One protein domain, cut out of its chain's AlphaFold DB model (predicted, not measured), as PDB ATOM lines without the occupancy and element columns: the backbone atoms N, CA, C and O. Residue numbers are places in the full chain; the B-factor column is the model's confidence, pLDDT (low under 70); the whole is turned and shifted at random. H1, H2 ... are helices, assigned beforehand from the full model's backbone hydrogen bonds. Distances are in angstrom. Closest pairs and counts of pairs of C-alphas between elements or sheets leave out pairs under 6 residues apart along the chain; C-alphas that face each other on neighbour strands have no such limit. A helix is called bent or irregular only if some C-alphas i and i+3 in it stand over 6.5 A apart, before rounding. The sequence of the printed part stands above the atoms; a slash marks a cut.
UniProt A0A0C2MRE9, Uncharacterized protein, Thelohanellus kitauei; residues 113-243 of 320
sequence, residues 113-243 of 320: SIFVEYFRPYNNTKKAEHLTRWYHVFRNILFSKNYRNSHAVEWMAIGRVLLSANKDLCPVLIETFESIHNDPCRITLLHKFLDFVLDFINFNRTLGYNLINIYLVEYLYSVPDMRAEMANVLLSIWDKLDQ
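Overview. This is residues 113 to 243 of the 320 residues of an uncharacterized protein of Thelohanellus kitauei (UniProt A0A0C2MRE9). Four helices, H2, H3, H4 and H6, stand side by side in an up-and-down bundle, each running against the one before it in the chain. The short H1 packs at a steep angle on the outside of H3, while H5 lies beyond one end of the bundle and touches no helix. The printed part has 131 residues with six named helices, H1 to H6 in chain order, and no named strand; the class is all helix. It is compact, with a radius of gyration of the C-alphas of 15.9 A, and elongated, spanning 50 by 29 by 28 A.

Arrangement. H1, residues 113 to 119, touches residues 168 to 172 of H3, residues 152 to 176, at a steep tilt of 64 degrees; the closest C-alphas are those of Phe 115 and Leu 169, 6.2 A apart. H2, residues 124 to 142, forms a helical hairpin with H3: they touch at a shallow tilt of 11 degrees, opposite ways, with the C-alphas of Asn 124 and Thr 176 closest at 5.3 A. H3 is the hub, touching three helices; it is irregular, with C-alphas 168 and 171 7.1 A apart and a kink of 46 degrees near residue 170. H4, residues 184 to 202, touches H2 at a shallow tilt of 25 degrees, the same way, closest at the C-alphas of Thr 132 and Leu 189, 4.9 A. H3 and H4 are close but not clearly touching, with the C-alphas of Thr 176 and Arg 186 closest at 7.3 A. H5, residues 214 to 222, is apart from H4. H6, residues 226 to 238, touches H3 at a shallow tilt of 13 degrees, the same way, with the C-alphas of Ile 174 and Ile 237 closest at 6.2 A. H6 also touches residues 194 to 201 of H4, opposite ways at 25 degrees, with the C-alphas of Ile 201 and Arg 227 closest at 4.9 A. H2 and H6 are apart. Every O i to N i+4 pair is within hydrogen-bond range in H1, H2, H4 and H6, against 19 of 21 in H3 and 3 of 5 in H5.

Along the chain. H1 begins at C-alpha 113, (-51.844, 14.467, 10.173). H2 is 26.1 A long from first to last C-alpha, H3 34.0 A, H4 26.6 A and H6 18.1 A. H3 begins at C-alpha 152, (-62.336, 3.737, -16.131). H6 ends at C-alpha 238, (-35.363, 9.714, -4.183).

Size, cuts and confidence. The C-alphas farthest apart, those of Asn 182 and Ile 214, are 51.6 A apart. The printed part has no cut. The link from H4 to H5 is long, with 11 residues. The mean pLDDT of the printed part is 82.5; residues 146 to 150, 179, 181 and 204 to 223 are under 70, and H5 has a mean of 52.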
ATOM      1  N   SER A 113     -51.851  14.384   8.708       89.31
ATOM      2  CA  SER A 113     -51.844  14.467  10.173       89.31
ATOM      3  C   SER A 113     -52.253  13.149  10.840       89.31
ATOM      4  O   SER A 113     -51.707  12.813  11.892       89.31
ATOM      5  N   ILE A 114     -53.175  12.404  10.226       90.00
ATOM      6  CA  ILE A 114     -53.688  11.128  10.738       90.00
ATOM      7  C   ILE A 114     -52.661  10.021  10.495       90.00
ATOM      8  O   ILE A 114     -52.403   9.228  11.394       90.00
ATOM      9  N   PHE A 115     -51.987  10.010   9.340       91.81
ATOM     10  CA  PHE A 115     -50.875   9.081   9.108       91.81
ATOM     11  C   PHE A 115     -49.725   9.284  10.090       91.81
ATOM     12  O   PHE A 115     -49.213   8.319  10.653       91.81
ATOM     13  N   VAL A 116     -49.333  10.538  10.333       91.25
ATOM     14  CA  VAL A 116     -48.288  10.845  11.316       91.25
ATOM     15  C   VAL A 116     -48.705  10.392  12.715       91.25
ATOM     16  O   VAL A 116     -47.878   9.852  13.442       91.25
ATOM     17  N   GLU A 117     -49.967  10.584  13.102       90.81
ATOM     18  CA  GLU A 117     -50.490  10.089  14.378       90.81
ATOM     19  C   GLU A 117     -50.453   8.562  14.466       90.81
ATOM     20  O   GLU A 117     -49.941   8.039  15.454       90.81
ATOM     21  N   TYR A 118     -50.917   7.863  13.427       91.25
ATOM     22  CA  TYR A 118     -50.900   6.403  13.361       91.25
ATOM     23  C   TYR A 118     -49.489   5.841  13.529       91.25
ATOM     24  O   TYR A 118     -49.276   4.921  14.315       91.25
ATOM     25  N   PHE A 119     -48.506   6.418  12.832       92.69
ATOM     26  CA  PHE A 119     -47.141   5.901  12.857       92.69
ATOM     27  C   PHE A 119     -46.300   6.384  14.047       92.69
ATOM     28  O   PHE A 119     -45.249   5.802  14.321       92.69
ATOM     29  N   ARG A 120     -46.746   7.414  14.780       92.50
ATOM     30  CA  ARG A 120     -46.023   8.011  15.919       92.50
ATOM     31  C   ARG A 120     -45.580   7.006  16.997       92.50
ATOM     32  O   ARG A 120     -44.473   7.182  17.502       92.50
ATOM     33  N   PRO A 121     -46.375   5.990  17.390       92.00
ATOM     34  CA  PRO A 121     -45.988   5.067  18.459       92.00
ATOM     35  C   PRO A 121     -44.902   4.060  18.054       92.00
ATOM     36  O   PRO A 121     -44.321   3.402  18.918       92.00
ATOM     37  N   TYR A 122     -44.646   3.893  16.755       91.56
ATOM     38  CA  TYR A 122     -43.735   2.879  16.241       91.56
ATOM     39  C   TYR A 122     -42.319   3.436  16.064       91.56
ATOM     40  O   TYR A 122     -42.119   4.570  15.639       91.56
ATOM     41  N   ASN A 123     -41.313   2.606  16.345       90.75
ATOM     42  CA  ASN A 123     -39.940   2.886  15.924       90.75
ATOM     43  C   ASN A 123     -39.789   2.655  14.407       90.75
ATOM     44  O   ASN A 123     -40.645   2.026  13.787       90.75
ATOM     45  N   ASN A 124     -38.688   3.116  13.809       89.25
ATOM     46  CA  ASN A 124     -38.508   3.047  12.352       89.25
ATOM     47  C   ASN A 124     -38.558   1.620  11.783       89.25
ATOM     48  O   ASN A 124     -39.092   1.429  10.698       89.25
ATOM     49  N   THR A 125     -38.078   0.608  12.512       89.62
ATOM     50  CA  THR A 125     -38.168  -0.793  12.067       89.62
ATOM     51  C   THR A 125     -39.621  -1.263  11.993       89.62
ATOM     52  O   THR A 125     -40.047  -1.771  10.961       89.62
ATOM     53  N   LYS A 126     -40.430  -1.013  13.034       91.12
ATOM     54  CA  LYS A 126     -41.864  -1.336  13.010       91.12
ATOM     55  C   LYS A 126     -42.624  -0.499  11.983       91.12
ATOM     56  O   LYS A 126     -43.481  -1.038  11.291       91.12
ATOM     57  N   LYS A 127     -42.302   0.796  11.840       93.38
ATOM     58  CA  LYS A 127     -42.853   1.636  10.760       93.38
ATOM     59  C   LYS A 127     -42.588   0.981   9.405       93.38
ATOM     60  O   LYS A 127     -43.522   0.832   8.624       93.38
ATOM     61  N   ALA A 128     -41.357   0.528   9.161       93.19
ATOM     62  CA  ALA A 128     -40.983  -0.132   7.918       93.19
ATOM     63  C   ALA A 128     -41.762  -1.431   7.673       93.19
ATOM     64  O   ALA A 128     -42.257  -1.633   6.567       93.19
ATOM     65  N   GLU A 129     -41.937  -2.275   8.691       92.00
ATOM     66  CA  GLU A 129     -42.751  -3.495   8.598       92.00
ATOM     67  C   GLU A 129     -44.210  -3.185   8.239       92.00
ATOM     68  O   GLU A 129     -44.739  -3.739   7.274       92.00
ATOM     69  N   HIS A 130     -44.853  -2.265   8.964       92.12
ATOM     70  CA  HIS A 130     -46.236  -1.869   8.693       92.12
ATOM     71  C   HIS A 130     -46.381  -1.257   7.293       92.12
ATOM     72  O   HIS A 130     -47.235  -1.685   6.522       92.12
ATOM     73  N   LEU A 131     -45.511  -0.318   6.916       94.50
ATOM     74  CA  LEU A 131     -45.537   0.304   5.592       94.50
ATOM     75  C   LEU A 131     -45.291  -0.714   4.468       94.50
ATOM     76  O   LEU A 131     -45.922  -0.631   3.419       94.50
ATOM     77  N   THR A 132     -44.433  -1.714   4.683       94.56
ATOM     78  CA  THR A 132     -44.185  -2.792   3.708       94.56
ATOM     79  C   THR A 132     -45.474  -3.558   3.409       94.56
ATOM     80  O   THR A 132     -45.795  -3.803   2.243       94.56
ATOM     81  N   ARG A 133     -46.249  -3.890   4.449       91.69
ATOM     82  CA  ARG A 133     -47.565  -4.535   4.308       91.69
ATOM     83  C   ARG A 133     -48.551  -3.627   3.588       91.69
ATOM     84  O   ARG A 133     -49.266  -4.070   2.694       91.69
ATOM     85  N   TRP A 134     -48.531  -2.337   3.907       93.44
ATOM     86  CA  TRP A 134     -49.385  -1.363   3.244       93.44
ATOM     87  C   TRP A 134     -49.119  -1.274   1.742       93.44
ATOM     88  O   TRP A 134     -50.056  -1.342   0.949       93.44
ATOM     89  N   TYR A 135     -47.851  -1.220   1.333       95.12
ATOM     90  CA  TYR A 135     -47.484  -1.235  -0.083       95.12
ATOM     91  C   TYR A 135     -47.830  -2.548  -0.782       95.12
ATOM     92  O   TYR A 135     -48.183  -2.533  -1.963       95.12
ATOM     93  N   HIS A 136     -47.793  -3.675  -0.068       90.38
ATOM     94  CA  HIS A 136     -48.304  -4.933  -0.598       90.38
ATOM     95  C   HIS A 136     -49.810  -4.850  -0.897       90.38
ATOM     96  O   HIS A 136     -50.222  -5.152  -2.017       90.38
ATOM     97  N   VAL A 137     -50.614  -4.354   0.050       90.19
ATOM     98  CA  VAL A 137     -52.063  -4.166  -0.133       90.19
ATOM     99  C   VAL A 137     -52.362  -3.160  -1.248       90.19
ATOM    100  O   VAL A 137     -53.179  -3.445  -2.121       90.19
ATOM    101  N   PHE A 138     -51.668  -2.020  -1.301       92.75
ATOM    102  CA  PHE A 138     -51.847  -1.028  -2.372       92.75
ATOM    103  C   PHE A 138     -51.575  -1.614  -3.756       92.75
ATOM    104  O   PHE A 138     -52.318  -1.354  -4.705       92.75
ATOM    105  N   ARG A 139     -50.539  -2.447  -3.875       89.75
ATOM    106  CA  ARG A 139     -50.235  -3.156  -5.115       89.75
ATOM    107  C   ARG A 139     -51.317  -4.182  -5.464       89.75
ATOM    108  O   ARG A 139     -51.724  -4.250  -6.622       89.75
ATOM    109  N   ASN A 140     -51.832  -4.925  -4.483       87.25
ATOM    110  CA  ASN A 140     -52.938  -5.867  -4.693       87.25
ATOM    111  C   ASN A 140     -54.210  -5.150  -5.171       87.25
ATOM    112  O   ASN A 140     -54.863  -5.630  -6.094       87.25
ATOM    113  N   ILE A 141     -54.520  -3.970  -4.620       87.56
ATOM    114  CA  ILE A 141     -55.622  -3.113  -5.085       87.56
ATOM    115  C   ILE A 141     -55.392  -2.690  -6.540       87.56
ATOM    116  O   ILE A 141     -56.282  -2.847  -7.376       87.56
ATOM    117  N   LEU A 142     -54.190  -2.194  -6.862       85.44
ATOM    118  CA  LEU A 142     -53.846  -1.710  -8.202       85.44
ATOM    119  C   LEU A 142     -54.020  -2.792  -9.281       85.44
ATOM    120  O   LEU A 142     -54.503  -2.507 -10.375       85.44
ATOM    121  N   PHE A 143     -53.673  -4.042  -8.966       83.38
ATOM    122  CA  PHE A 143     -53.798  -5.181  -9.881       83.38
ATOM    123  C   PHE A 143     -55.043  -6.042  -9.647       83.38
ATOM    124  O   PHE A 143     -55.165  -7.115 -10.251       83.38
ATOM    125  N   SER A 144     -55.973  -5.588  -8.804       79.62
ATOM    126  CA  SER A 144     -57.136  -6.381  -8.433       79.62
ATOM    127  C   SER A 144     -57.976  -6.742  -9.659       79.62
ATOM    128  O   SER A 144     -58.252  -5.918 -10.537       79.62
ATOM    129  N   LYS A 145     -58.398  -8.009  -9.708       70.25
ATOM    130  CA  LYS A 145     -59.338  -8.521 -10.715       70.25
ATOM    131  C   LYS A 145     -60.794  -8.223 -10.354       70.25
ATOM    132  O   LYS A 145     -61.661  -8.404 -11.207       70.25
ATOM    133  N   ASN A 146     -61.045  -7.761  -9.129       67.81
ATOM    134  CA  ASN A 146     -62.383  -7.477  -8.615       67.81
ATOM    135  C   ASN A 146     -63.025  -6.292  -9.354       67.81
ATOM    136  O   ASN A 146     -64.237  -6.263  -9.557       67.81
ATOM    137  N   TYR A 147     -62.200  -5.370  -9.855       68.38
ATOM    138  CA  TYR A 147     -62.631  -4.238 -10.666       68.38
ATOM    139  C   TYR A 147     -62.460  -4.532 -12.157       68.38
ATOM    140  O   TYR A 147     -61.369  -4.854 -12.641       68.38
ATOM    141  N   ARG A 148     -63.546  -4.400 -12.929       67.38
ATOM    142  CA  ARG A 148     -63.501  -4.637 -14.378       67.38
ATOM    143  C   ARG A 148     -62.636  -3.585 -15.064       67.38
ATOM    144  O   ARG A 148     -62.744  -2.389 -14.809       67.38
ATOM    145  N   ASN A 149     -61.829  -4.020 -16.027       62.97
ATOM    146  CA  ASN A 149     -60.927  -3.139 -16.781       62.97
ATOM    147  C   ASN A 149     -61.667  -2.036 -17.557       62.97
ATOM    148  O   ASN A 149     -61.073  -1.016 -17.885       62.97
ATOM    149  N   SER A 150     -62.951  -2.241 -17.859       64.56
ATOM    150  CA  SER A 150     -63.803  -1.287 -18.572       64.56
ATOM    151  C   SER A 150     -64.310  -0.131 -17.700       64.56
ATOM    152  O   SER A 150     -64.867   0.824 -18.234       64.56
ATOM    153  N   HIS A 151     -64.144  -0.190 -16.374       73.94
ATOM    154  CA  HIS A 151     -64.675   0.807 -15.441       73.94
ATOM    155  C   HIS A 151     -63.662   1.927 -15.190       73.94
ATOM    156  O   HIS A 151     -63.088   2.061 -14.113       73.94
ATOM    157  N   ALA A 152     -63.405   2.745 -16.205       71.88
ATOM    158  CA  ALA A 152     -62.336   3.737 -16.131       71.88
ATOM    159  C   ALA A 152     -62.552   4.808 -15.035       71.88
ATOM    160  O   ALA A 152     -61.587   5.246 -14.418       71.88
ATOM    161  N   VAL A 153     -63.805   5.183 -14.737       75.38
ATOM    162  CA  VAL A 153     -64.142   6.105 -13.628       75.38
ATOM    163  C   VAL A 153     -63.756   5.513 -12.272       75.38
ATOM    164  O   VAL A 153     -63.181   6.204 -11.435       75.38
ATOM    165  N   GLU A 154     -64.024   4.224 -12.075       77.69
ATOM    166  CA  GLU A 154     -63.680   3.496 -10.854       77.69
ATOM    167  C   GLU A 154     -62.158   3.409 -10.684       77.69
ATOM    168  O   GLU A 154     -61.634   3.776  -9.637       77.69
ATOM    169  N   TRP A 155     -61.428   3.068 -11.752       78.75
ATOM    170  CA  TRP A 155     -59.959   3.074 -11.742       78.75
ATOM    171  C   TRP A 155     -59.358   4.456 -11.476       78.75
ATOM    172  O   TRP A 155     -58.332   4.553 -10.803       78.75
ATOM    173  N   MET A 156     -59.992   5.530 -11.951       79.31
ATOM    174  CA  MET A 156     -59.574   6.893 -11.618       79.31
ATOM    175  C   MET A 156     -59.813   7.238 -10.152       79.31
ATOM    176  O   MET A 156     -58.933   7.832  -9.533       79.31
ATOM    177  N   ALA A 157     -60.955   6.852  -9.580       82.44
ATOM    178  CA  ALA A 157     -61.232   7.061  -8.161       82.44
ATOM    179  C   ALA A 157     -60.237   6.289  -7.277       82.44
ATOM    180  O   ALA A 157     -59.623   6.878  -6.389       82.44
ATOM    181  N   ILE A 158     -60.001   5.008  -7.586       86.75
ATOM    182  CA  ILE A 158     -58.994   4.173  -6.913       86.75
ATOM    183  C   ILE A 158     -57.611   4.820  -7.027       86.75
ATOM    184  O   ILE A 158     -56.920   5.004  -6.025       86.75
ATOM    185  N   GLY A 159     -57.216   5.222  -8.241       87.50
ATOM    186  CA  GLY A 159     -55.929   5.862  -8.497       87.50
ATOM    187  C   GLY A 159     -55.737   7.155  -7.702       87.50
ATOM    188  O   GLY A 159     -54.668   7.363  -7.130       87.50
ATOM    189  N   ARG A 160     -56.780   7.991  -7.603       87.44
ATOM    190  CA  ARG A 160     -56.767   9.229  -6.806       87.44
ATOM    191  C   ARG A 160     -56.586   8.950  -5.319       87.44
ATOM    192  O   ARG A 160     -55.763   9.615  -4.696       87.44
ATOM    193  N   VAL A 161     -57.304   7.972  -4.763       90.75
ATOM    194  CA  VAL A 161     -57.170   7.590  -3.346       90.75
ATOM    195  C   VAL A 161     -55.757   7.090  -3.057       90.75
ATOM    196  O   VAL A 161     -55.113   7.585  -2.135       90.75
ATOM    197  N   LEU A 162     -55.234   6.171  -3.875       93.12
ATOM    198  CA  LEU A 162     -53.884   5.629  -3.696       93.12
ATOM    199  C   LEU A 162     -52.798   6.707  -3.836       93.12
ATOM    200  O   LEU A 162     -51.834   6.717  -3.066       93.12
ATOM    201  N   LEU A 163     -52.952   7.633  -4.788       93.31
ATOM    202  CA  LEU A 163     -52.058   8.778  -4.951       93.31
ATOM    203  C   LEU A 163     -52.111   9.714  -3.737       93.31
ATOM    204  O   LEU A 163     -51.058  10.106  -3.238       93.31
ATOM    205  N   SER A 164     -53.309  10.061  -3.256       92.56
ATOM    206  CA  SER A 164     -53.474  10.923  -2.079       92.56
ATOM    207  C   SER A 164     -52.840  10.288  -0.849       92.56
ATOM    208  O   SER A 164     -51.999  10.911  -0.209       92.56
ATOM    209  N   ALA A 165     -53.136   9.009  -0.593       94.19
ATOM    210  CA  ALA A 165     -52.543   8.264   0.510       94.19
ATOM    211  C   ALA A 165     -51.008   8.273   0.439       94.19
ATOM    212  O   ALA A 165     -50.351   8.529   1.442       94.19
ATOM    213  N   ASN A 166     -50.414   8.077  -0.745       94.62
ATOM    214  CA  ASN A 166     -48.956   8.138  -0.911       94.62
ATOM    215  C   ASN A 166     -48.375   9.533  -0.652       94.62
ATOM    216  O   ASN A 166     -47.326   9.655  -0.018       94.62
ATOM    217  N   LYS A 167     -49.049  10.592  -1.108       94.19
ATOM    218  CA  LYS A 167     -48.639  11.975  -0.825       94.19
ATOM    219  C   LYS A 167     -48.672  12.278   0.667       94.19
ATOM    220  O   LYS A 167     -47.730  12.868   1.195       94.19
ATOM    221  N   ASP A 168     -49.732  11.851   1.337       93.75
ATOM    222  CA  ASP A 168     -49.932  12.079   2.762       93.75
ATOM    223  C   ASP A 168     -49.018  11.205   3.640       93.75
ATOM    224  O   ASP A 168     -48.609  11.643   4.718       93.75
ATOM    225  N   LEU A 169     -48.626  10.017   3.162       94.38
ATOM    226  CA  LEU A 169     -47.631   9.133   3.787       94.38
ATOM    227  C   LEU A 169     -46.183   9.595   3.578       94.38
ATOM    228  O   LEU A 169     -45.312   9.218   4.362       94.38
ATOM    229  N   CYS A 170     -45.906  10.421   2.562       93.38
ATOM    230  CA  CYS A 170     -44.552  10.854   2.194       93.38
ATOM    231  C   CYS A 170     -43.691  11.346   3.381       93.38
ATOM    232  O   CYS A 170     -42.551  10.902   3.504       93.38
ATOM    233  N   PRO A 171     -44.196  12.168   4.323       92.38
ATOM    234  CA  PRO A 171     -43.422  12.576   5.497       92.38
ATOM    235  C   PRO A 171     -42.987  11.405   6.389       92.38
ATOM    236  O   PRO A 171     -41.860  11.401   6.874       92.38
ATOM    237  N   VAL A 172     -43.861  10.411   6.581       93.38
ATOM    238  CA  VAL A 172     -43.561   9.208   7.374       93.38
ATOM    239  C   VAL A 172     -42.533   8.339   6.652       93.38
ATOM    240  O   VAL A 172     -41.640   7.778   7.286       93.38
ATOM    241  N   LEU A 173     -42.631   8.242   5.324       93.19
ATOM    242  CA  LEU A 173     -41.671   7.501   4.507       93.19
ATOM    243  C   LEU A 173     -40.288   8.132   4.567       93.19
ATOM    244  O   LEU A 173     -39.332   7.425   4.858       93.19
ATOM    245  N   ILE A 174     -40.194   9.448   4.361       91.25
ATOM    246  CA  ILE A 174     -38.928  10.184   4.450       91.25
ATOM    247  C   ILE A 174     -38.282   9.944   5.815       91.25
ATOM    248  O   ILE A 174     -37.132   9.532   5.854       91.25
ATOM    249  N   GLU A 175     -39.030  10.108   6.911       90.25
ATOM    250  CA  GLU A 175     -38.532   9.847   8.271       90.25
ATOM    251  C   GLU A 175     -38.054   8.391   8.447       90.25
ATOM    252  O   GLU A 175     -37.023   8.127   9.063       90.25
ATOM    253  N   THR A 176     -38.789   7.423   7.893       90.06
ATOM    254  CA  THR A 176     -38.435   5.996   7.995       90.06
ATOM    255  C   THR A 176     -37.178   5.669   7.184       90.06
ATOM    256  O   THR A 176     -36.370   4.837   7.605       90.06
ATOM    257  N   PHE A 177     -36.988   6.351   6.055       87.50
ATOM    258  CA  PHE A 177     -35.830   6.240   5.173       87.50
ATOM    259  C   PHE A 177     -34.624   7.077   5.623       87.50
ATOM    260  O   PHE A 177     -33.576   7.016   4.991       87.50
ATOM    261  N   GLU A 178     -34.694   7.819   6.728       82.31
ATOM    262  CA  GLU A 178     -33.490   8.445   7.274       82.31
ATOM    263  C   GLU A 178     -32.520   7.361   7.787       82.31
ATOM    264  O   GLU A 178     -32.832   6.612   8.720       82.31
ATOM    265  N   SER A 179     -31.321   7.298   7.192       68.62
ATOM    266  CA  SER A 179     -30.249   6.339   7.527       68.62
ATOM    267  C   SER A 179     -30.647   4.868   7.314       68.62
ATOM    268  O   SER A 179     -30.702   4.090   8.269       68.62
ATOM    269  N   ILE A 180     -30.947   4.477   6.069       76.69
ATOM    270  CA  ILE A 180     -31.321   3.094   5.699       76.69
ATOM    271  C   ILE A 180     -30.173   2.100   5.920       76.69
ATOM    272  O   ILE A 180     -30.439   0.915   6.127       76.69
ATOM    273  N   HIS A 181     -28.920   2.572   5.901       68.31
ATOM    274  CA  HIS A 181     -27.695   1.774   5.954       68.31
ATOM    275  C   HIS A 181     -27.811   0.473   6.767       68.31
ATOM    276  O   HIS A 181     -27.882   0.476   7.997       68.31
ATOM    277  N   ASN A 182     -27.755  -0.657   6.054       70.88
ATOM    278  CA  ASN A 182     -27.766  -2.015   6.605       70.88
ATOM    279  C   ASN A 182     -29.017  -2.413   7.421       70.88
ATOM    280  O   ASN A 182     -28.939  -3.392   8.163       70.88
ATOM    281  N   ASP A 183     -30.162  -1.728   7.287       84.50
ATOM    282  CA  ASP A 183     -31.455  -2.170   7.843       84.50
ATOM    283  C   ASP A 183     -32.272  -2.926   6.767       84.50
ATOM    284  O   ASP A 183     -32.883  -2.299   5.892       84.50
ATOM    285  N   PRO A 184     -32.338  -4.275   6.815       86.50
ATOM    286  CA  PRO A 184     -33.024  -5.066   5.792       86.50
ATOM    287  C   PRO A 184     -34.519  -4.750   5.682       86.50
ATOM    288  O   PRO A 184     -35.094  -4.880   4.600       86.50
ATOM    289  N   CYS A 185     -35.159  -4.322   6.777       88.19
ATOM    290  CA  CYS A 185     -36.587  -4.003   6.776       88.19
ATOM    291  C   CYS A 185     -36.853  -2.725   5.981       88.19
ATOM    292  O   CYS A 185     -37.801  -2.666   5.198       88.19
ATOM    293  N   ARG A 186     -35.990  -1.715   6.126       89.19
ATOM    294  CA  ARG A 186     -36.112  -0.447   5.394       89.19
ATOM    295  C   ARG A 186     -35.751  -0.588   3.921       89.19
ATOM    296  O   ARG A 186     -36.436  -0.004   3.089       89.19
ATOM    297  N   ILE A 187     -34.750  -1.409   3.593       89.06
ATOM    298  CA  ILE A 187     -34.429  -1.754   2.196       89.06
ATOM    299  C   ILE A 187     -35.623  -2.467   1.549       89.06
ATOM    300  O   ILE A 187     -36.043  -2.108   0.452       89.06
ATOM    301  N   THR A 188     -36.229  -3.423   2.261       92.00
ATOM    302  CA  THR A 188     -37.435  -4.118   1.784       92.00
ATOM    303  C   THR A 188     -38.589  -3.141   1.561       92.00
ATOM    304  O   THR A 188     -39.245  -3.201   0.522       92.00
ATOM    305  N   LEU A 189     -38.817  -2.213   2.498       94.19
ATOM    306  CA  LEU A 189     -39.809  -1.153   2.333       94.19
ATOM    307  C   LEU A 189     -39.517  -0.310   1.084       94.19
ATOM    308  O   LEU A 189     -40.433  -0.051   0.307       94.19
ATOM    309  N   LEU A 190     -38.264   0.105   0.879       92.75
ATOM    310  CA  LEU A 190     -37.861   0.915  -0.269       92.75
ATOM    311  C   LEU A 190     -38.159   0.192  -1.588       92.75
ATOM    312  O   LEU A 190     -38.759   0.781  -2.483       92.75
ATOM    313  N   HIS A 191     -37.831  -1.098  -1.688       93.06
ATOM    314  CA  HIS A 191     -38.185  -1.916  -2.852       93.06
ATOM    315  C   HIS A 191     -39.702  -2.019  -3.045       93.06
ATOM    316  O   HIS A 191     -40.189  -1.804  -4.151       93.06
ATOM    317  N   LYS A 192     -40.488  -2.262  -1.985       94.75
ATOM    318  CA  LYS A 192     -41.960  -2.310  -2.099       94.75
ATOM    319  C   LYS A 192     -42.576  -0.979  -2.513       94.75
ATOM    320  O   LYS A 192     -43.524  -0.971  -3.298       94.75
ATOM    321  N   PHE A 193     -42.039   0.126  -2.008       95.62
ATOM    322  CA  PHE A 193     -42.429   1.468  -2.419       95.62
ATOM    323  C   PHE A 193     -42.146   1.684  -3.912       95.62
ATOM    324  O   PHE A 193     -43.048   2.076  -4.652       95.62
ATOM    325  N   LEU A 194     -40.927   1.379  -4.366       94.94
ATOM    326  CA  LEU A 194     -40.528   1.529  -5.767       94.94
ATOM    327  C   LEU A 194     -41.348   0.641  -6.701       94.94
ATOM    328  O   LEU A 194     -41.831   1.134  -7.719       94.94
ATOM    329  N   ASP A 195     -41.552  -0.629  -6.340       94.56
ATOM    330  CA  ASP A 195     -42.408  -1.563  -7.076       94.56
ATOM    331  C   ASP A 195     -43.796  -0.958  -7.284       94.56
ATOM    332  O   ASP A 195     -44.267  -0.855  -8.412       94.56
ATOM    333  N   PHE A 196     -44.438  -0.513  -6.200       95.62
ATOM    334  CA  PHE A 196     -45.776   0.059  -6.263       95.62
ATOM    335  C   PHE A 196     -45.826   1.335  -7.112       95.62
ATOM    336  O   PHE A 196     -46.700   1.468  -7.969       95.62
ATOM    337  N   VAL A 197     -44.908   2.279  -6.891       95.56
ATOM    338  CA  VAL A 197     -44.930   3.573  -7.584       95.56
ATOM    339  C   VAL A 197     -44.643   3.413  -9.074       95.56
ATOM    340  O   VAL A 197     -45.338   4.007  -9.901       95.56
ATOM    341  N   LEU A 198     -43.658   2.596  -9.440       93.75
ATOM    342  CA  LEU A 198     -43.348   2.342 -10.842       93.75
ATOM    343  C   LEU A 198     -44.455   1.533 -11.517       93.75
ATOM    344  O   LEU A 198     -44.807   1.839 -12.658       93.75
ATOM    345  N   ASP A 199     -45.060   0.568 -10.821       92.81
ATOM    346  CA  ASP A 199     -46.251  -0.124 -11.313       92.81
ATOM    347  C   ASP A 199     -47.390   0.877 -11.557       92.81
ATOM    348  O   ASP A 199     -47.973   0.862 -12.636       92.81
ATOM    349  N   PHE A 200     -47.654   1.805 -10.630       92.31
ATOM    350  CA  PHE A 200     -48.684   2.844 -10.760       92.31
ATOM    351  C   PHE A 200     -48.439   3.776 -11.955       92.31
ATOM    352  O   PHE A 200     -49.358   4.054 -12.730       92.31
ATOM    353  N   ILE A 201     -47.199   4.247 -12.129       90.94
ATOM    354  CA  ILE A 201     -46.801   5.129 -13.237       90.94
ATOM    355  C   ILE A 201     -46.958   4.411 -14.583       90.94
ATOM    356  O   ILE A 201     -47.469   4.993 -15.541       90.94
ATOM    357  N   ASN A 202     -46.556   3.140 -14.653       85.62
ATOM    358  CA  ASN A 202     -46.644   2.330 -15.867       85.62
ATOM    359  C   ASN A 202     -48.032   1.699 -16.076       85.62
ATOM    360  O   ASN A 202     -48.271   1.061 -17.105       85.62
ATOM    361  N   PHE A 203     -48.958   1.848 -15.126       81.56
ATOM    362  CA  PHE A 203     -50.250   1.184 -15.191       81.56
ATOM    363  C   PHE A 203     -51.126   1.797 -16.284       81.56
ATOM    364  O   PHE A 203     -51.680   2.881 -16.139       81.56
ATOM    365  N   ASN A 204     -51.337   1.061 -17.373       63.25
ATOM    366  CA  ASN A 204     -52.092   1.552 -18.530       63.25
ATOM    367  C   ASN A 204     -53.544   1.981 -18.227       63.25
ATOM    368  O   ASN A 204     -54.168   2.629 -19.061       63.25
ATOM    369  N   ARG A 205     -54.121   1.635 -17.069       64.25
ATOM    370  CA  ARG A 205     -55.494   2.049 -16.713       64.25
ATOM    371  C   ARG A 205     -55.569   3.450 -16.106       64.25
ATOM    372  O   ARG A 205     -56.662   3.992 -16.012       64.25
ATOM    373  N   THR A 206     -54.432   4.052 -15.754       54.97
ATOM    374  CA  THR A 206     -54.346   5.473 -15.380       54.97
ATOM    375  C   THR A 206     -54.151   6.386 -16.599       54.97
ATOM    376  O   THR A 206     -54.094   7.603 -16.449       54.97
ATOM    377  N   LEU A 207     -54.091   5.831 -17.823       57.88
ATOM    378  CA  LEU A 207     -54.050   6.609 -19.066       57.88
ATOM    379  C   LEU A 207     -55.382   7.336 -19.298       57.88
ATOM    380  O   LEU A 207     -56.377   6.721 -19.684       57.88
ATOM    381  N   GLY A 208     -55.354   8.667 -19.183       50.53
ATOM    382  CA  GLY A 208     -56.478   9.542 -19.536       50.53
ATOM    383  C   GLY A 208     -56.972   9.388 -20.987       50.53
ATOM    384  O   GLY A 208     -58.119   9.687 -21.294       50.53
ATOM    385  N   TYR A 209     -56.138   8.865 -21.893       45.72
ATOM    386  CA  TYR A 209     -56.444   8.764 -23.326       45.72
ATOM    387  C   TYR A 209     -57.393   7.620 -23.720       45.72
ATOM    388  O   TYR A 209     -57.945   7.650 -24.816       45.72
ATOM    389  N   ASN A 210     -57.643   6.638 -22.846       46.53
ATOM    390  CA  ASN A 210     -58.622   5.570 -23.119       46.53
ATOM    391  C   ASN A 210     -60.076   5.994 -22.836       46.53
ATOM    392  O   ASN A 210     -60.997   5.177 -22.875       46.53
ATOM    393  N   LEU A 211     -60.300   7.276 -22.545       51.22
ATOM    394  CA  LEU A 211     -61.590   7.831 -22.166       51.22
ATOM    395  C   LEU A 211     -62.191   8.581 -23.351       51.22
ATOM    396  O   LEU A 211     -62.033   9.784 -23.502       51.22
ATOM    397  N   ILE A 212     -62.937   7.852 -24.180       48.69
ATOM    398  CA  ILE A 212     -63.692   8.383 -25.332       48.69
ATOM    399  C   ILE A 212     -64.825   9.348 -24.891       48.69
ATOM    400  O   ILE A 212     -65.512   9.944 -25.717       48.69
ATOM    401  N   ASN A 213     -65.045   9.532 -23.586       52.09
ATOM    402  CA  ASN A 213     -66.195  10.260 -23.067       52.09
ATOM    403  C   ASN A 213     -65.874  11.744 -22.820       52.09
ATOM    404  O   ASN A 213     -65.094  12.082 -21.932       52.09
ATOM    405  N   ILE A 214     -66.529  12.621 -23.584       47.69
ATOM    406  CA  ILE A 214     -66.326  14.083 -23.629       47.69
ATOM    407  C   ILE A 214     -66.383  14.750 -22.237       47.69
ATOM    408  O   ILE A 214     -65.615  15.666 -21.972       47.69
ATOM    409  N   TYR A 215     -67.204  14.251 -21.307       49.78
ATOM    410  CA  TYR A 215     -67.297  14.799 -19.942       49.78
ATOM    411  C   TYR A 215     -66.095  14.466 -19.041       49.78
ATOM    412  O   TYR A 215     -65.794  15.206 -18.110       49.78
ATOM    413  N   LEU A 216     -65.379  13.368 -19.307       54.53
ATOM    414  CA  LEU A 216     -64.145  13.038 -18.585       54.53
ATOM    415  C   LEU A 216     -62.942  13.803 -19.127       54.53
ATOM    416  O   LEU A 216     -62.006  14.060 -18.383       54.53
ATOM    417  N   VAL A 217     -62.993  14.222 -20.390       50.41
ATOM    418  CA  VAL A 217     -61.963  15.053 -21.016       50.41
ATOM    419  C   VAL A 217     -61.853  16.414 -20.311       50.41
ATOM    420  O   VAL A 217     -60.746  16.830 -19.988       50.41
ATOM    421  N   GLU A 218     -62.968  17.064 -19.963       50.03
ATOM    422  CA  GLU A 218     -62.957  18.319 -19.181       50.03
ATOM    423  C   GLU A 218     -62.384  18.139 -17.761       50.03
ATOM    424  O   GLU A 218     -61.645  18.993 -17.264       50.03
ATOM    425  N   TYR A 219     -62.659  17.000 -17.116       54.56
ATOM    426  CA  TYR A 219     -62.070  16.654 -15.818       54.56
ATOM    427  C   TYR A 219     -60.559  16.366 -15.927       54.56
ATOM    428  O   TYR A 219     -59.777  16.810 -15.094       54.56
ATOM    429  N   LEU A 220     -60.116  15.681 -16.984       53.78
ATOM    430  CA  LEU A 220     -58.697  15.403 -17.237       53.78
ATOM    431  C   LEU A 220     -57.890  16.663 -17.577       53.78
ATOM    432  O   LEU A 220     -56.718  16.733 -17.230       53.78
ATOM    433  N   TYR A 221     -58.494  17.658 -18.231       51.66
ATOM    434  CA  TYR A 221     -57.824  18.930 -18.523       51.66
ATOM    435  C   TYR A 221     -57.739  19.875 -17.316       51.66
ATOM    436  O   TYR A 221     -56.918  20.790 -17.322       51.66
ATOM    437  N   SER A 222     -58.567  19.675 -16.287       55.25
ATOM    438  CA  SER A 222     -58.599  20.526 -15.087       55.25
ATOM    439  C   SER A 222     -57.782  19.987 -13.913       55.25
ATOM    440  O   SER A 222     -57.502  20.741 -12.979       55.25
ATOM    441  N   VAL A 223     -57.362  18.718 -13.946       64.81
ATOM    442  CA  VAL A 223     -56.608  18.093 -12.854       64.81
ATOM    443  C   VAL A 223     -55.277  17.534 -13.375       64.81
ATOM    444  O   VAL A 223     -55.282  16.874 -14.413       64.81
ATOM    445  N   PRO A 224     -54.139  17.753 -12.680       73.12
ATOM    446  CA  PRO A 224     -52.848  17.215 -13.104       73.12
ATOM    447  C   PRO A 224     -52.881  15.694 -13.337       73.12
ATOM    448  O   PRO A 224     -53.647  14.962 -12.692       73.12
ATOM    449  N   ASP A 225     -52.046  15.216 -14.270       82.88
ATOM    450  CA  ASP A 225     -51.923  13.783 -14.563       82.88
ATOM    451  C   ASP A 225     -51.381  13.052 -13.325       82.88
ATOM    452  O   ASP A 225     -50.306  13.363 -12.805       82.88
ATOM    453  N   MET A 226     -52.123  12.047 -12.854       86.38
ATOM    454  CA  MET A 226     -51.793  11.315 -11.629       86.38
ATOM    455  C   MET A 226     -50.430  10.619 -11.692       86.38
ATOM    456  O   MET A 226     -49.796  10.433 -10.656       86.38
ATOM    457  N   ARG A 227     -49.954  10.236 -12.883       88.44
ATOM    458  CA  ARG A 227     -48.630   9.626 -13.055       88.44
ATOM    459  C   ARG A 227     -47.530  10.659 -12.876       88.44
ATOM    460  O   ARG A 227     -46.518  10.340 -12.262       88.44
ATOM    461  N   ALA A 228     -47.736  11.888 -13.353       90.50
ATOM    462  CA  ALA A 228     -46.820  12.996 -13.087       90.50
ATOM    463  C   ALA A 228     -46.787  13.330 -11.591       90.50
ATOM    464  O   ALA A 228     -45.719  13.465 -11.001       90.50
ATOM    465  N   GLU A 229     -47.954  13.385 -10.943       92.44
ATOM    466  CA  GLU A 229     -48.038  13.589  -9.495       92.44
ATOM    467  C   GLU A 229     -47.327  12.471  -8.710       92.44
ATOM    468  O   GLU A 229     -46.580  12.766  -7.779       92.44
ATOM    469  N   MET A 230     -47.502  11.204  -9.102       94.62
ATOM    470  CA  MET A 230     -46.820  10.068  -8.478       94.62
ATOM    471  C   MET A 230     -45.306  10.079  -8.747       94.62
ATOM    472  O   MET A 230     -44.517   9.791  -7.850       94.62
ATOM    473  N   ALA A 231     -44.875  10.462  -9.951       94.88
ATOM    474  CA  ALA A 231     -43.459  10.612 -10.287       94.88
ATOM    475  C   ALA A 231     -42.780  11.701  -9.437       94.88
ATOM    476  O   ALA A 231     -41.639  11.527  -9.013       94.88
ATOM    477  N   ASN A 232     -43.498  12.778  -9.111       94.25
ATOM    478  CA  ASN A 232     -43.016  13.792  -8.175       94.25
ATOM    479  C   ASN A 232     -42.891  13.248  -6.742       94.25
ATOM    480  O   ASN A 232     -41.924  13.577  -6.054       94.25
ATOM    481  N   VAL A 233     -43.820  12.392  -6.291       94.44
ATOM    482  CA  VAL A 233     -43.694  11.699  -4.992       94.44
ATOM    483  C   VAL A 233     -42.449  10.814  -4.983       94.44
ATOM    484  O   VAL A 233     -41.636  10.936  -4.067       94.44
ATOM    485  N   LEU A 234     -42.251   9.998  -6.025       95.75
ATOM    486  CA  LEU A 234     -41.041   9.188  -6.188       95.75
ATOM    487  C   LEU A 234     -39.782  10.044  -6.073       95.75
ATOM    488  O   LEU A 234     -38.903   9.734  -5.275       95.75
ATOM    489  N   LEU A 235     -39.713  11.132  -6.839       94.25
ATOM    490  CA  LEU A 235     -38.543  11.998  -6.859       94.25
ATOM    491  C   LEU A 235     -38.286  12.656  -5.496       94.25
ATOM    492  O   LEU A 235     -37.135  12.772  -5.086       94.25
ATOM    493  N   SER A 236     -39.340  13.036  -4.769       92.75
ATOM    494  CA  SER A 236     -39.208  13.651  -3.442       92.75
ATOM    495  C   SER A 236     -38.571  12.723  -2.406       92.75
ATOM    496  O   SER A 236     -37.829  13.195  -1.546       92.75
ATOM    497  N   ILE A 237     -38.828  11.415  -2.511       91.62
ATOM    498  CA  ILE A 237     -38.192  10.391  -1.677       91.62
ATOM    499  C   ILE A 237     -36.797  10.073  -2.211       91.62
ATOM    500  O   ILE A 237     -35.852   9.983  -1.436       91.62
ATOM    501  N   TRP A 238     -36.645   9.980  -3.534       91.19
ATOM    502  CA  TRP A 238     -35.363   9.714  -4.183       91.19
ATOM    503  C   TRP A 238     -34.286  10.732  -3.809       91.19
ATOM    504  O   TRP A 238     -33.159  10.360  -3.504       91.19
ATOM    505  N   ASP A 239     -34.642  12.018  -3.784       89.94
ATOM    506  CA  ASP A 239     -33.739  13.113  -3.418       89.94
ATOM    507  C   ASP A 239     -33.271  13.048  -1.941       89.94
ATOM    508  O   ASP A 239     -32.436  13.854  -1.526       89.94
ATOM    509  N   LYS A 240     -33.813  12.123  -1.133       88.06
ATOM    510  CA  LYS A 240     -33.422  11.874   0.265       88.06
ATOM    511  C   LYS A 240     -32.557  10.631   0.458       88.06
ATOM    512  O   LYS A 240     -32.020  10.473   1.549       88.06
ATOM    513  N   LEU A 241     -32.420   9.788  -0.563       86.31
ATOM    514  CA  LEU A 241     -31.581   8.592  -0.504       86.31
ATOM    515  C   LEU A 241     -30.102   8.973  -0.607       86.31
ATOM    516  O   LEU A 241     -29.730   9.883  -1.358       86.31
ATOM    517  N   ASP A 242     -29.254   8.272   0.139       82.19
ATOM    518  CA  ASP A 242     -27.807   8.437   0.045       82.19
ATOM    519  C   ASP A 242     -27.192   7.558  -1.061       82.19
ATOM    520  O   ASP A 242     -27.875   6.808  -1.755       82.19
ATOM    521  N   GLN A 243     -25.881   7.691  -1.288       74.06
ATOM    522  CA  GLN A 243     -25.202   6.966  -2.371       74.06
ATOM    523  C   GLN A 243     -25.124   5.454  -2.138       74.06
ATOM    524  O   GLN A 243     -25.115   4.704  -3.116       74.06
TER     525      GLN A 243